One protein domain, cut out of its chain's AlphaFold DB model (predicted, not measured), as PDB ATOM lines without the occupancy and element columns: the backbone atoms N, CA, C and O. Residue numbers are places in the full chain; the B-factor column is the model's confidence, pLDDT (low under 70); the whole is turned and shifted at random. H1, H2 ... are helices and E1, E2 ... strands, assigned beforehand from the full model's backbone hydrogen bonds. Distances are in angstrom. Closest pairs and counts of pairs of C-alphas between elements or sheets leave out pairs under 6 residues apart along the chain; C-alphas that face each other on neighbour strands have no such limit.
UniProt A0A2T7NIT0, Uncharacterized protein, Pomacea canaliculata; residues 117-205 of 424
ATOM      1  N   ASN A 117     -27.619  -0.584 -23.714       78.00
ATOM      2  CA  ASN A 117     -27.862   0.772 -24.210       78.00
ATOM      3  C   ASN A 117     -28.589   1.673 -23.203       78.00
ATOM      4  O   ASN A 117     -28.914   2.811 -23.535       78.00
ATOM      5  N   ASN A 118     -28.877   1.178 -21.995       81.19
ATOM      6  CA  ASN A 118     -29.789   1.843 -21.065       81.19
ATOM      7  C   ASN A 118     -29.163   2.082 -19.684       81.19
ATOM      8  O   ASN A 118     -29.834   1.957 -18.668       81.19
ATOM      9  N   ASN A 119     -27.857   2.375 -19.619       82.75
ATOM     10  CA  ASN A 119     -27.135   2.634 -18.362       82.75
ATOM     11  C   ASN A 119     -27.387   1.564 -17.277       82.75
ATOM     12  O   ASN A 119     -27.548   1.886 -16.101       82.75
ATOM     13  N   ARG A 120     -27.438   0.284 -17.674       81.56
ATOM     14  CA  ARG A 120     -27.775  -0.863 -16.806       81.56
ATOM     15  C   ARG A 120     -29.203  -0.886 -16.237       81.56
ATOM     16  O   ARG A 120     -29.495  -1.716 -15.381       81.56
ATOM     17  N   GLN A 121     -30.110  -0.037 -16.707       85.38
ATOM     18  CA  GLN A 121     -31.537  -0.154 -16.412       85.38
ATOM     19  C   GLN A 121     -32.180  -1.226 -17.295       85.38
ATOM     20  O   GLN A 121     -31.876  -1.334 -18.483       85.38
ATOM     21  N   GLN A 122     -33.094  -2.005 -16.722       87.12
ATOM     22  CA  GLN A 122     -33.787  -3.101 -17.410       87.12
ATOM     23  C   GLN A 122     -35.139  -2.689 -18.010       87.12
ATOM     24  O   GLN A 122     -35.990  -3.537 -18.273       87.12
ATOM     25  N   ASP A 123     -35.359  -1.395 -18.237       89.94
ATOM     26  CA  ASP A 123     -36.625  -0.903 -18.774       89.94
ATOM     27  C   ASP A 123     -36.939  -1.489 -20.143       89.94
ATOM     28  O   ASP A 123     -36.168  -1.366 -21.100       89.94
ATOM     29  N   TRP A 124     -38.144  -2.022 -20.271       90.88
ATOM     30  CA  TRP A 124     -38.634  -2.575 -21.519       90.88
ATOM     31  C   TRP A 124     -40.052  -2.095 -21.794       90.88
ATOM     32  O   TRP A 124     -40.805  -1.717 -20.902       90.88
ATOM     33  N   SER A 125     -40.414  -2.077 -23.071       93.19
ATOM     34  CA  SER A 125     -41.802  -1.924 -23.495       93.19
ATOM     35  C   SER A 125     -42.037  -2.709 -24.772       93.19
ATOM     36  O   SER A 125     -41.079  -2.969 -25.502       93.19
ATOM     37  N   LEU A 126     -43.291  -3.040 -25.077       92.38
ATOM     38  CA  LEU A 126     -43.630  -3.754 -26.314       92.38
ATOM     39  C   LEU A 126     -43.092  -3.024 -27.551       92.38
ATOM     40  O   LEU A 126     -42.475  -3.645 -28.407       92.38
ATOM     41  N   ARG A 127     -43.201  -1.692 -27.595       92.06
ATOM     42  CA  ARG A 127     -42.617  -0.873 -28.666       92.06
ATOM     43  C   ARG A 127     -41.092  -0.988 -28.739       92.06
ATOM     44  O   ARG A 127     -40.561  -1.036 -29.840       92.06
ATOM     45  N   LYS A 128     -40.385  -1.001 -27.602       88.81
ATOM     46  CA  LYS A 128     -38.914  -1.131 -27.584       88.81
ATOM     47  C   LYS A 128     -38.460  -2.528 -28.025       88.81
ATOM     48  O   LYS A 128     -37.472  -2.629 -28.736       88.81
ATOM     49  N   VAL A 129     -39.169  -3.580 -27.606       87.19
ATOM     50  CA  VAL A 129     -38.785  -4.982 -27.855       87.19
ATOM     51  C   VAL A 129     -39.220  -5.456 -29.244       87.19
ATOM     52  O   VAL A 129     -38.436  -6.073 -29.953       87.19
ATOM     53  N   PHE A 130     -40.451  -5.141 -29.653       87.12
ATOM     54  CA  PHE A 130     -41.063  -5.627 -30.898       87.12
ATOM     55  C   PHE A 130     -41.179  -4.550 -31.990       87.12
ATOM     56  O   PHE A 130     -41.762  -4.796 -33.042       87.12
ATOM     57  N   GLY A 131     -40.687  -3.333 -31.745       89.56
ATOM     58  CA  GLY A 131     -40.767  -2.199 -32.677       89.56
ATOM     59  C   GLY A 131     -42.139  -1.516 -32.746       89.56
ATOM     60  O   GLY A 131     -42.245  -0.383 -33.219       89.56
ATOM     61  N   GLN A 132     -43.196  -2.151 -32.234       92.06
ATOM     62  CA  GLN A 132     -44.563  -1.639 -32.277       92.06
ATOM     63  C   GLN A 132     -45.382  -2.054 -31.043       92.06
ATOM     64  O   GLN A 132     -45.134  -3.111 -30.465       92.06
ATOM     65  N   PRO A 133     -46.354  -1.230 -30.616       94.62
ATOM     66  CA  PRO A 133     -47.349  -1.641 -29.632       94.62
ATOM     67  C   PRO A 133     -48.388  -2.585 -30.257       94.62
ATOM     68  O   PRO A 133     -48.533  -2.639 -31.479       94.62
ATOM     69  N   LEU A 134     -49.163  -3.281 -29.425       94.25
ATOM     70  CA  LEU A 134     -50.294  -4.082 -29.893       94.25
ATOM     71  C   LEU A 134     -51.450  -3.155 -30.274       94.25
ATOM     72  O   LEU A 134     -51.931  -2.381 -29.449       94.25
ATOM     73  N   THR A 135     -51.889  -3.206 -31.526       93.69
ATOM     74  CA  THR A 135     -52.919  -2.304 -32.069       93.69
ATOM     75  C   THR A 135     -54.322  -2.899 -32.050       93.69
ATOM     76  O   THR A 135     -55.294  -2.148 -32.063       93.69
ATOM     77  N   SER A 136     -54.446  -4.225 -32.009       92.31
ATOM     78  CA  SER A 136     -55.726  -4.933 -31.976       92.31
ATOM     79  C   SER A 136     -55.586  -6.314 -31.339       92.31
ATOM     80  O   SER A 136     -54.523  -6.932 -31.408       92.31
ATOM     81  N   GLN A 137     -56.682  -6.832 -30.787       91.88
ATOM     82  CA  GLN A 137     -56.799  -8.248 -30.437       91.88
ATOM     83  C   GLN A 137     -56.752  -9.150 -31.682       91.88
ATOM     84  O   GLN A 137     -57.087  -8.715 -32.789       91.88
ATOM     85  N   CYS A 138     -56.368 -10.418 -31.505       88.94
ATOM     86  CA  CYS A 138     -56.406 -11.393 -32.595       88.94
ATOM     87  C   CYS A 138     -57.866 -11.672 -33.008       88.94
ATOM     88  O   CYS A 138     -58.632 -12.168 -32.182       88.94
ATOM     89  N   PRO A 139     -58.271 -11.405 -34.266       87.81
ATOM     90  CA  PRO A 139     -59.667 -11.541 -34.692       87.81
ATOM     91  C   PRO A 139     -60.151 -12.997 -34.752       87.81
ATOM     92  O   PRO A 139     -61.352 -13.240 -34.766       87.81
ATOM     93  N   LEU A 140     -59.225 -13.960 -34.803       87.50
ATOM     94  CA  LEU A 140     -59.526 -15.393 -34.852       87.50
ATOM     95  C   LEU A 140     -59.549 -16.051 -33.464       87.50
ATOM     96  O   LEU A 140     -59.982 -17.195 -33.345       87.50
ATOM     97  N   ALA A 141     -59.055 -15.371 -32.427       85.88
ATOM     98  CA  ALA A 141     -58.934 -15.944 -31.094       85.88
ATOM     99  C   ALA A 141     -60.178 -15.645 -30.250       85.88
ATOM    100  O   ALA A 141     -60.677 -14.523 -30.232       85.88
ATOM    101  N   SER A 142     -60.641 -16.635 -29.484       86.12
ATOM    102  CA  SER A 142     -61.703 -16.447 -28.488       86.12
ATOM    103  C   SER A 142     -61.249 -15.626 -27.273       86.12
ATOM    104  O   SER A 142     -62.075 -15.034 -26.588       86.12
ATOM    105  N   SER A 143     -59.941 -15.583 -27.001       88.25
ATOM    106  CA  SER A 143     -59.318 -14.795 -25.934       88.25
ATOM    107  C   SER A 143     -57.936 -14.323 -26.387       88.25
ATOM    108  O   SER A 143     -57.189 -15.083 -27.001       88.25
ATOM    109  N   SER A 144     -57.592 -13.070 -26.079       92.38
ATOM    110  CA  SER A 144     -56.314 -12.450 -26.440       92.38
ATOM    111  C   SER A 144     -55.731 -11.757 -25.213       92.38
ATOM    112  O   SER A 144     -56.039 -10.597 -24.948       92.38
ATOM    113  N   ARG A 145     -54.879 -12.473 -24.473       92.56
ATOM    114  CA  ARG A 145     -54.303 -12.028 -23.196       92.56
ATOM    115  C   ARG A 145     -52.783 -11.950 -23.242       92.56
ATOM    116  O   ARG A 145     -52.143 -12.800 -23.856       92.56
ATOM    117  N   VAL A 146     -52.212 -10.984 -22.526       93.25
ATOM    118  CA  VAL A 146     -50.769 -10.905 -22.252       93.25
ATOM    119  C   VAL A 146     -50.526 -11.154 -20.768       93.25
ATOM    120  O   VAL A 146     -51.155 -10.517 -19.925       93.25
ATOM    121  N   PHE A 147     -49.610 -12.071 -20.462       91.69
ATOM    122  CA  PHE A 147     -49.211 -12.429 -19.103       91.69
ATOM    123  C   PHE A 147     -47.811 -11.879 -18.834       91.69
ATOM    124  O   PHE A 147     -46.885 -12.147 -19.596       91.69
ATOM    125  N   VAL A 148     -47.656 -11.123 -17.751       92.00
ATOM    126  CA  VAL A 148     -46.367 -10.595 -17.287       92.00
ATOM    127  C   VAL A 148     -46.061 -11.218 -15.929       92.00
ATOM    128  O   VAL A 148     -46.844 -11.044 -14.996       92.00
ATOM    129  N   ASP A 149     -44.956 -11.961 -15.828       88.62
ATOM    130  CA  ASP A 149     -44.518 -12.584 -14.572       88.62
ATOM    131  C   ASP A 149     -44.034 -11.498 -13.591       88.62
ATOM    132  O   ASP A 149     -43.151 -10.697 -13.903       88.62
ATOM    133  N   MET A 150     -44.653 -11.457 -12.414       89.12
ATOM    134  CA  MET A 150     -44.396 -10.523 -11.316       89.12
ATOM    135  C   MET A 150     -43.768 -11.216 -10.104       89.12
ATOM    136  O   MET A 150     -43.585 -10.574  -9.072       89.12
ATOM    137  N   THR A 151     -43.433 -12.506 -10.199       84.62
ATOM    138  CA  THR A 151     -42.963 -13.322  -9.064       84.62
ATOM    139  C   THR A 151     -41.722 -12.735  -8.396       84.62
ATOM    140  O   THR A 151     -41.579 -12.796  -7.180       84.62
ATOM    141  N   ASP A 152     -40.846 -12.090  -9.167       78.75
ATOM    142  CA  ASP A 152     -39.645 -11.445  -8.636       78.75
ATOM    143  C   ASP A 152     -39.888 -10.022  -8.104       78.75
ATOM    144  O   ASP A 152     -38.955  -9.402  -7.588       78.75
ATOM    145  N   ASN A 153     -41.108  -9.493  -8.223       82.25
ATOM    146  CA  ASN A 153     -41.490  -8.109  -7.937       82.25
ATOM    147  C   ASN A 153     -42.774  -8.015  -7.079       82.25
ATOM    148  O   ASN A 153     -43.590  -7.114  -7.265       82.25
ATOM    149  N   LEU A 154     -42.952  -8.939  -6.128       73.06
ATOM    150  CA  LEU A 154     -44.164  -9.032  -5.293       73.06
ATOM    151  C   LEU A 154     -44.449  -7.754  -4.480       73.06
ATOM    152  O   LEU A 154     -45.601  -7.413  -4.244       73.06
ATOM    153  N   GLU A 155     -43.407  -7.024  -4.069       71.56
ATOM    154  CA  GLU A 155     -43.552  -5.766  -3.318       71.56
ATOM    155  C   GLU A 155     -43.663  -4.523  -4.221       71.56
ATOM    156  O   GLU A 155     -43.729  -3.406  -3.713       71.56
ATOM    157  N   GLY A 156     -43.624  -4.683  -5.550       70.62
ATOM    158  CA  GLY A 156     -43.649  -3.575  -6.511       70.62
ATOM    159  C   GLY A 156     -42.393  -2.693  -6.529       70.62
ATOM    160  O   GLY A 156     -42.378  -1.689  -7.227       70.62
ATOM    161  N   LYS A 157     -41.344  -3.064  -5.782       75.56
ATOM    162  CA  LYS A 157     -40.117  -2.266  -5.590       75.56
ATOM    163  C   LYS A 157     -39.071  -2.415  -6.700       75.56
ATOM    164  O   LYS A 157     -38.118  -1.649  -6.747       75.56
ATOM    165  N   LYS A 158     -39.159  -3.443  -7.553       83.69
ATOM    166  CA  LYS A 158     -38.171  -3.640  -8.633       83.69
ATOM    167  C   LYS A 158     -38.539  -2.850  -9.878       83.69
ATOM    168  O   LYS A 158     -37.673  -2.208 -10.469       83.69
ATOM    169  N   PHE A 159     -39.804  -2.922 -10.282       89.50
ATOM    170  CA  PHE A 159     -40.309  -2.198 -11.440       89.50
ATOM    171  C   PHE A 159     -41.799  -1.881 -11.319       89.50
ATOM    172  O   PHE A 159     -42.567  -2.611 -10.695       89.50
ATOM    173  N   THR A 160     -42.229  -0.826 -11.996       92.12
ATOM    174  CA  THR A 160     -43.643  -0.465 -12.127       92.12
ATOM    175  C   THR A 160     -44.128  -0.738 -13.541       92.12
ATOM    176  O   THR A 160     -43.441  -0.402 -14.510       92.12
ATOM    177  N   LEU A 161     -45.312  -1.345 -13.666       93.94
ATOM    178  CA  LEU A 161     -45.956  -1.586 -14.953       93.94
ATOM    179  C   LEU A 161     -46.866  -0.422 -15.349       93.94
ATOM    180  O   LEU A 161     -47.596   0.134 -14.531       93.94
ATOM    181  N   SER A 162     -46.851  -0.092 -16.637       94.31
ATOM    182  CA  SER A 162     -47.766   0.865 -17.252       94.31
ATOM    183  C   SER A 162     -48.233   0.344 -18.619       94.31
ATOM    184  O   SER A 162     -47.404  -0.149 -19.384       94.31
ATOM    185  N   PRO A 163     -49.535   0.423 -18.960       94.81
ATOM    186  CA  PRO A 163     -50.664   0.804 -18.101       94.81
ATOM    187  C   PRO A 163     -50.920  -0.214 -16.971       94.81
ATOM    188  O   PRO A 163     -50.286  -1.270 -16.924       94.81
ATOM    189  N   GLN A 164     -51.840   0.109 -16.055       93.75
ATOM    190  CA  GLN A 164     -52.261  -0.829 -15.005       93.75
ATOM    191  C   GLN A 164     -52.887  -2.092 -15.628       93.75
ATOM    192  O   GLN A 164     -53.592  -1.969 -16.634       93.75
ATOM    193  N   PRO A 165     -52.611  -3.288 -15.080       94.75
ATOM    194  CA  PRO A 165     -53.140  -4.541 -15.609       94.75
ATOM    195  C   PRO A 165     -54.652  -4.666 -15.393       94.75
ATOM    196  O   PRO A 165     -55.195  -4.105 -14.443       94.75
ATOM    197  N   THR A 166     -55.319  -5.446 -16.251       94.12
ATOM    198  CA  THR A 166     -56.750  -5.785 -16.108       94.12
ATOM    199  C   THR A 166     -56.985  -6.607 -14.842       94.12
ATOM    200  O   THR A 166     -57.929  -6.368 -14.093       94.12
ATOM    201  N   GLN A 167     -56.117  -7.590 -14.598       93.44
ATOM    202  CA  GLN A 167     -56.223  -8.504 -13.469       93.44
ATOM    203  C   GLN A 167     -54.835  -8.920 -12.984       93.44
ATOM    204  O   GLN A 167     -53.882  -8.981 -13.758       93.44
ATOM    205  N   GLN A 168     -54.721  -9.256 -11.703       91.56
ATOM    206  CA  GLN A 168     -53.576  -9.983 -11.165       91.56
ATOM    207  C   GLN A 168     -54.045 -11.338 -10.651       91.56
ATOM    208  O   GLN A 168     -55.090 -11.434 -10.005       91.56
ATOM    209  N   GLN A 169     -53.289 -12.384 -10.964       90.38
ATOM    210  CA  GLN A 169     -53.609 -13.744 -10.559       90.38
ATOM    211  C   GLN A 169     -52.353 -14.463 -10.082       90.38
ATOM    212  O   GLN A 169     -51.271 -14.313 -10.647       90.38
ATOM    213  N   GLU A 170     -52.525 -15.257  -9.035       89.44
ATOM    214  CA  GLU A 170     -51.500 -16.148  -8.521       89.44
ATOM    215  C   GLU A 170     -51.747 -17.570  -9.028       89.44
ATOM    216  O   GLU A 170     -52.880 -18.059  -9.044       89.44
ATOM    217  N   PHE A 171     -50.675 -18.222  -9.459       86.62
ATOM    218  CA  PHE A 171     -50.663 -19.579  -9.970       86.62
ATOM    219  C   PHE A 171     -49.705 -20.430  -9.144       86.62
ATOM    220  O   PHE A 171     -48.615 -19.984  -8.782       86.62
ATOM    221  N   LEU A 172     -50.097 -21.671  -8.870       82.38
ATOM    222  CA  LEU A 172     -49.260 -22.642  -8.177       82.38
ATOM    223  C   LEU A 172     -48.754 -23.669  -9.185       82.38
ATOM    224  O   LEU A 172     -49.545 -24.411  -9.762       82.38
ATOM    225  N   ARG A 173     -47.433 -23.747  -9.356       77.81
ATOM    226  CA  ARG A 173     -46.801 -24.712 -10.259       77.81
ATOM    227  C   ARG A 173     -45.617 -25.395  -9.594       77.81
ATOM    228  O   ARG A 173     -44.672 -24.732  -9.168       77.81
ATOM    229  N   GLY A 174     -45.666 -26.725  -9.496       72.19
ATOM    230  CA  GLY A 174     -44.595 -27.530  -8.894       72.19
ATOM    231  C   GLY A 174     -44.197 -27.075  -7.484       72.19
ATOM    232  O   GLY A 174     -43.009 -27.018  -7.172       72.19
ATOM    233  N   GLY A 175     -45.184 -26.689  -6.667       73.12
ATOM    234  CA  GLY A 175     -44.986 -26.215  -5.293       73.12
ATOM    235  C   GLY A 175     -44.479 -24.775  -5.163       73.12
ATOM    236  O   GLY A 175     -44.223 -24.328  -4.048       73.12
ATOM    237  N   LYS A 176     -44.330 -24.037  -6.272       76.50
ATOM    238  CA  LYS A 176     -43.957 -22.619  -6.263       76.50
ATOM    239  C   LYS A 176     -45.125 -21.737  -6.673       76.50
ATOM    240  O   LYS A 176     -45.759 -21.967  -7.702       76.50
ATOM    241  N   HIS A 177     -45.354 -20.712  -5.868       84.00
ATOM    242  CA  HIS A 177     -46.300 -19.647  -6.147       84.00
ATOM    243  C   HIS A 177     -45.682 -18.665  -7.141       84.00
ATOM    244  O   HIS A 177     -44.549 -18.218  -6.956       84.00
ATOM    245  N   ARG A 178     -46.414 -18.357  -8.208       85.12
ATOM    246  CA  ARG A 178     -46.046 -17.351  -9.198       85.12
ATOM    247  C   ARG A 178     -47.166 -16.354  -9.357       85.12
ATOM    248  O   ARG A 178     -48.318 -16.742  -9.529       85.12
ATOM    249  N   GLN A 179     -46.826 -15.078  -9.360       89.75
ATOM    250  CA  GLN A 179     -47.803 -14.017  -9.542       89.75
ATOM    251  C   GLN A 179     -47.683 -13.456 -10.951       89.75
ATOM    252  O   GLN A 179     -46.587 -13.127 -11.390       89.75
ATOM    253  N   PHE A 180     -48.801 -13.319 -11.656       91.50
ATOM    254  CA  PHE A 180     -48.844 -12.750 -12.997       91.50
ATOM    255  C   PHE A 180     -49.801 -11.564 -13.054       91.50
ATOM    256  O   PHE A 180     -50.903 -11.599 -12.505       91.50
ATOM    257  N   SER A 181     -49.385 -10.526 -13.775       93.94
ATOM    258  CA  SER A 181     -50.268  -9.454 -14.233       93.94
ATOM    259  C   SER A 181     -50.814  -9.804 -15.615       93.94
ATOM    260  O   SER A 181     -50.052 -10.157 -16.516       93.94
ATOM    261  N   ILE A 182     -52.131  -9.719 -15.775       95.00
ATOM    262  CA  ILE A 182     -52.871 -10.130 -16.967       95.00
ATOM    263  C   ILE A 182     -53.470  -8.887 -17.624       95.00
ATOM    264  O   ILE A 182     -54.153  -8.091 -16.977       95.00
ATOM    265  N   TYR A 183     -53.224  -8.744 -18.922       95.50
ATOM    266  CA  TYR A 183     -53.793  -7.700 -19.768       95.50
ATOM    267  C   TYR A 183     -54.716  -8.333 -20.803       95.50
ATOM    268  O   TYR A 183     -54.254  -9.119 -21.634       95.50
ATOM    269  N   GLU A 184     -55.996  -7.973 -20.785       94.25
ATOM    270  CA  GLU A 184     -56.928  -8.310 -21.863       94.25
ATOM    271  C   GLU A 184     -56.713  -7.334 -23.019       94.25
ATOM    272  O   GLU A 184     -57.039  -6.152 -22.921       94.25
ATOM    273  N   VAL A 185     -56.134  -7.804 -24.129       94.31
ATOM    274  CA  VAL A 185     -55.703  -6.924 -25.233       94.31
ATOM    275  C   VAL A 185     -56.873  -6.083 -25.750       94.31
ATOM    276  O   VAL A 185     -56.707  -4.887 -25.978       94.31
ATOM    277  N   GLY A 186     -58.063  -6.682 -25.848       91.44
ATOM    278  CA  GLY A 186     -59.279  -6.022 -26.321       91.44
ATOM    279  C   GLY A 186     -59.691  -4.779 -25.521       91.44
ATOM    280  O   GLY A 186     -60.226  -3.844 -26.110       91.44
ATOM    281  N   GLU A 187     -59.398  -4.708 -24.219       92.75
ATOM    282  CA  GLU A 187     -59.751  -3.549 -23.378       92.75
ATOM    283  C   GLU A 187     -58.866  -2.325 -23.654       92.75
ATOM    284  O   GLU A 187     -59.281  -1.179 -23.469       92.75
ATOM    285  N   PHE A 188     -57.642  -2.560 -24.129       92.12
ATOM    286  CA  PHE A 188     -56.645  -1.518 -24.374       92.12
ATOM    287  C   PHE A 188     -56.487  -1.160 -25.855       92.12
ATOM    288  O   PHE A 188     -55.877  -0.136 -26.175       92.12
ATOM    289  N   THR A 189     -57.021  -1.980 -26.760       91.38
ATOM    290  CA  THR A 189     -56.923  -1.770 -28.207       91.38
ATOM    291  C   THR A 189     -58.261  -1.357 -28.803       91.38
ATOM    292  O   THR A 189     -59.228  -2.111 -28.774       91.38
ATOM    293  N   SER A 190     -58.314  -0.163 -29.385       87.12
ATOM    294  CA  SER A 190     -59.453   0.339 -30.158       87.12
ATOM    295  C   SER A 190     -58.954   1.311 -31.226       87.12
ATOM    296  O   SER A 190     -57.756   1.578 -31.314       87.12
ATOM    297  N   ILE A 191     -59.835   1.841 -32.078       83.31
ATOM    298  CA  ILE A 191     -59.429   2.772 -33.141       83.31
ATOM    299  C   ILE A 191     -58.674   3.965 -32.523       83.31
ATOM    300  O   ILE A 191     -59.235   4.727 -31.738       83.31
ATOM    301  N   GLY A 192     -57.389   4.108 -32.866       81.88
ATOM    302  CA  GLY A 192     -56.499   5.155 -32.345       81.88
ATOM    303  C   GLY A 192     -55.833   4.858 -30.992       81.88
ATOM    304  O   GLY A 192     -55.015   5.660 -30.545       81.88
ATOM    305  N   LYS A 193     -56.126   3.720 -30.349       90.25
ATOM    306  CA  LYS A 193     -55.475   3.261 -29.111       90.25
ATOM    307  C   LYS A 193     -54.659   1.998 -29.363       90.25
ATOM    308  O   LYS A 193     -55.119   1.074 -30.026       90.25
ATOM    309  N   ALA A 194     -53.462   1.950 -28.793       93.50
ATOM    310  CA  ALA A 194     -52.594   0.785 -28.860       93.50
ATOM    311  C   ALA A 194     -52.064   0.442 -27.466       93.50
ATOM    312  O   ALA A 194     -51.663   1.328 -26.706       93.50
ATOM    313  N   LEU A 195     -52.030  -0.847 -27.151       95.50
ATOM    314  CA  LEU A 195     -51.492  -1.375 -25.912       95.50
ATOM    315  C   LEU A 195     -49.965  -1.445 -26.006       95.50
ATOM    316  O   LEU A 195     -49.398  -2.260 -26.734       95.50
ATOM    317  N   ASN A 196     -49.295  -0.588 -25.242       95.88
ATOM    318  CA  ASN A 196     -47.854  -0.634 -25.044       95.88
ATOM    319  C   ASN A 196     -47.555  -0.907 -23.572       95.88
ATOM    320  O   ASN A 196     -47.423   0.032 -22.793       95.88
ATOM    321  N   ILE A 197     -47.456  -2.181 -23.203       96.00
ATOM    322  CA  ILE A 197     -47.024  -2.555 -21.855       96.00
ATOM    323  C   ILE A 197     -45.561  -2.147 -21.707       96.00
ATOM    324  O   ILE A 197     -44.746  -2.445 -22.586       96.00
ATOM    325  N   ALA A 198     -45.244  -1.455 -20.622       94.69
ATOM    326  CA  ALA A 198     -43.905  -1.020 -20.276       94.69
ATOM    327  C   ALA A 198     -43.613  -1.300 -18.802       94.69
ATOM    328  O   ALA A 198     -44.427  -0.977 -17.936       94.69
ATOM    329  N   ALA A 199     -42.434  -1.854 -18.536       92.94
ATOM    330  CA  ALA A 199     -41.867  -1.970 -17.202       92.94
ATOM    331  C   ALA A 199     -40.758  -0.930 -17.038       92.94
ATOM    332  O   ALA A 199     -39.818  -0.889 -17.838       92.94
ATOM    333  N   GLN A 200     -40.875  -0.101 -16.003       91.38
ATOM    334  CA  GLN A 200     -39.866   0.884 -15.611       91.38
ATOM    335  C   GLN A 200     -39.242   0.450 -14.290       91.38
ATOM    336  O   GLN A 200     -39.966   0.273 -13.311       91.38
ATOM    337  N   HIS A 201     -37.932   0.237 -14.275       90.31
ATOM    338  CA  HIS A 201     -37.180  -0.216 -13.113       90.31
ATOM    339  C   HIS A 201     -36.740   0.977 -12.271       90.31
ATOM    340  O   HIS A 201     -36.252   1.977 -12.792       90.31
ATOM    341  N   GLU A 202     -36.871   0.857 -10.951       86.06
ATOM    342  CA  GLU A 202     -36.506   1.945 -10.034       86.06
ATOM    343  C   GLU A 202     -34.988   2.145  -9.943       86.06
ATOM    344  O   GLU A 202     -34.504   3.248  -9.686       86.06
ATOM    345  N   SER A 203     -34.218   1.074 -10.154       85.00
ATOM    346  CA  SER A 203     -32.762   1.082 -10.040       85.00
ATOM    347  C   SER A 203     -32.089   0.217 -11.113       85.00
ATOM    348  O   SER A 203     -32.720  -0.684 -11.675       85.00
ATOM    349  N   PRO A 204     -30.806   0.482 -11.430       85.00
ATOM    350  CA  PRO A 204     -30.024  -0.377 -12.312       85.00
ATOM    351  C   PRO A 204     -29.961  -1.813 -11.789       85.00
ATOM    352  O   PRO A 204     -29.854  -2.035 -10.581       85.00
ATOM    353  N   VAL A 205     -29.969  -2.787 -12.698       83.50
ATOM    354  CA  VAL A 205     -29.962  -4.197 -12.304       83.50
ATOM    355  C   VAL A 205     -28.673  -4.571 -11.581       83.50
ATOM    356  O   VAL A 205     -27.566  -4.220 -11.996       83.50
TER     357      VAL A 205
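This is residues 117 to 205 of the 424 residues of an uncharacterized protein of Pomacea canaliculata (UniProt A0A2T7NIT0). Two small antiparallel sheets stand side by side in a flat domain, one made of E1, E4 and E3, the other of E2 and E5, with residues 124 to 125 paired along E5. The two named helices are very short, H1 with 5 residues directly after residues 124 to 125 and H2 with 4 residues directly after E4, and residues 131 to 144 are a long stretch with no named element. The printed part has 89 residues, in the order H1, E1, E2, E3, E4, H2, E5; its class is mixed, with 38 residues in named elements, under half. It is only just compact, close to loose, with a radius of gyration of the C-alphas of 14.3 A and spans of 37 by 36 by 18 A.

H1, residues 126 to 130, begins at C-alpha (-43.630, -3.754, -26.314). E1 is residues 145 to 149, E2 159 to 162. E3, residues 167 to 173, is 19.0 A long, and E4, residues 176 to 184, 24.8 A. H2 is residues 185 to 188. E5, residues 198 to 201, ends at C-alpha (-37.180, -0.216, -13.113).

The larger sheet runs E1, E4, E3, antiparallel, and is only just strongly twisted, with C-alphas up to 4.4 A off its best plane. E3 and E4 form a hairpin, with N 171 and O 178 within hydrogen-bond range at 2.8 A. N 146 of E1 and O 183 of E4 are within range at 2.9 A. E2 and E5 are antiparallel neighbours, with N 160 and O 200 at 2.8 A. E1 and E5 are apart, as are E2 and E4. The closest C-alphas of H1 and E5 are Leu 126 and Ala 198, 6.6 A. Neither helix is on the larger sheet. H1 has its O i to N i+4 pair within range; H2 is too short for one.

The C-alphas of Gly 175 and Gly 192, 43.0 A, are the two farthest apart. The printed part has no cut. The link from H1 to E1 is long, 14 residues. Mean pLDDT of the printed part is 88.3, and no printed residue is under 70.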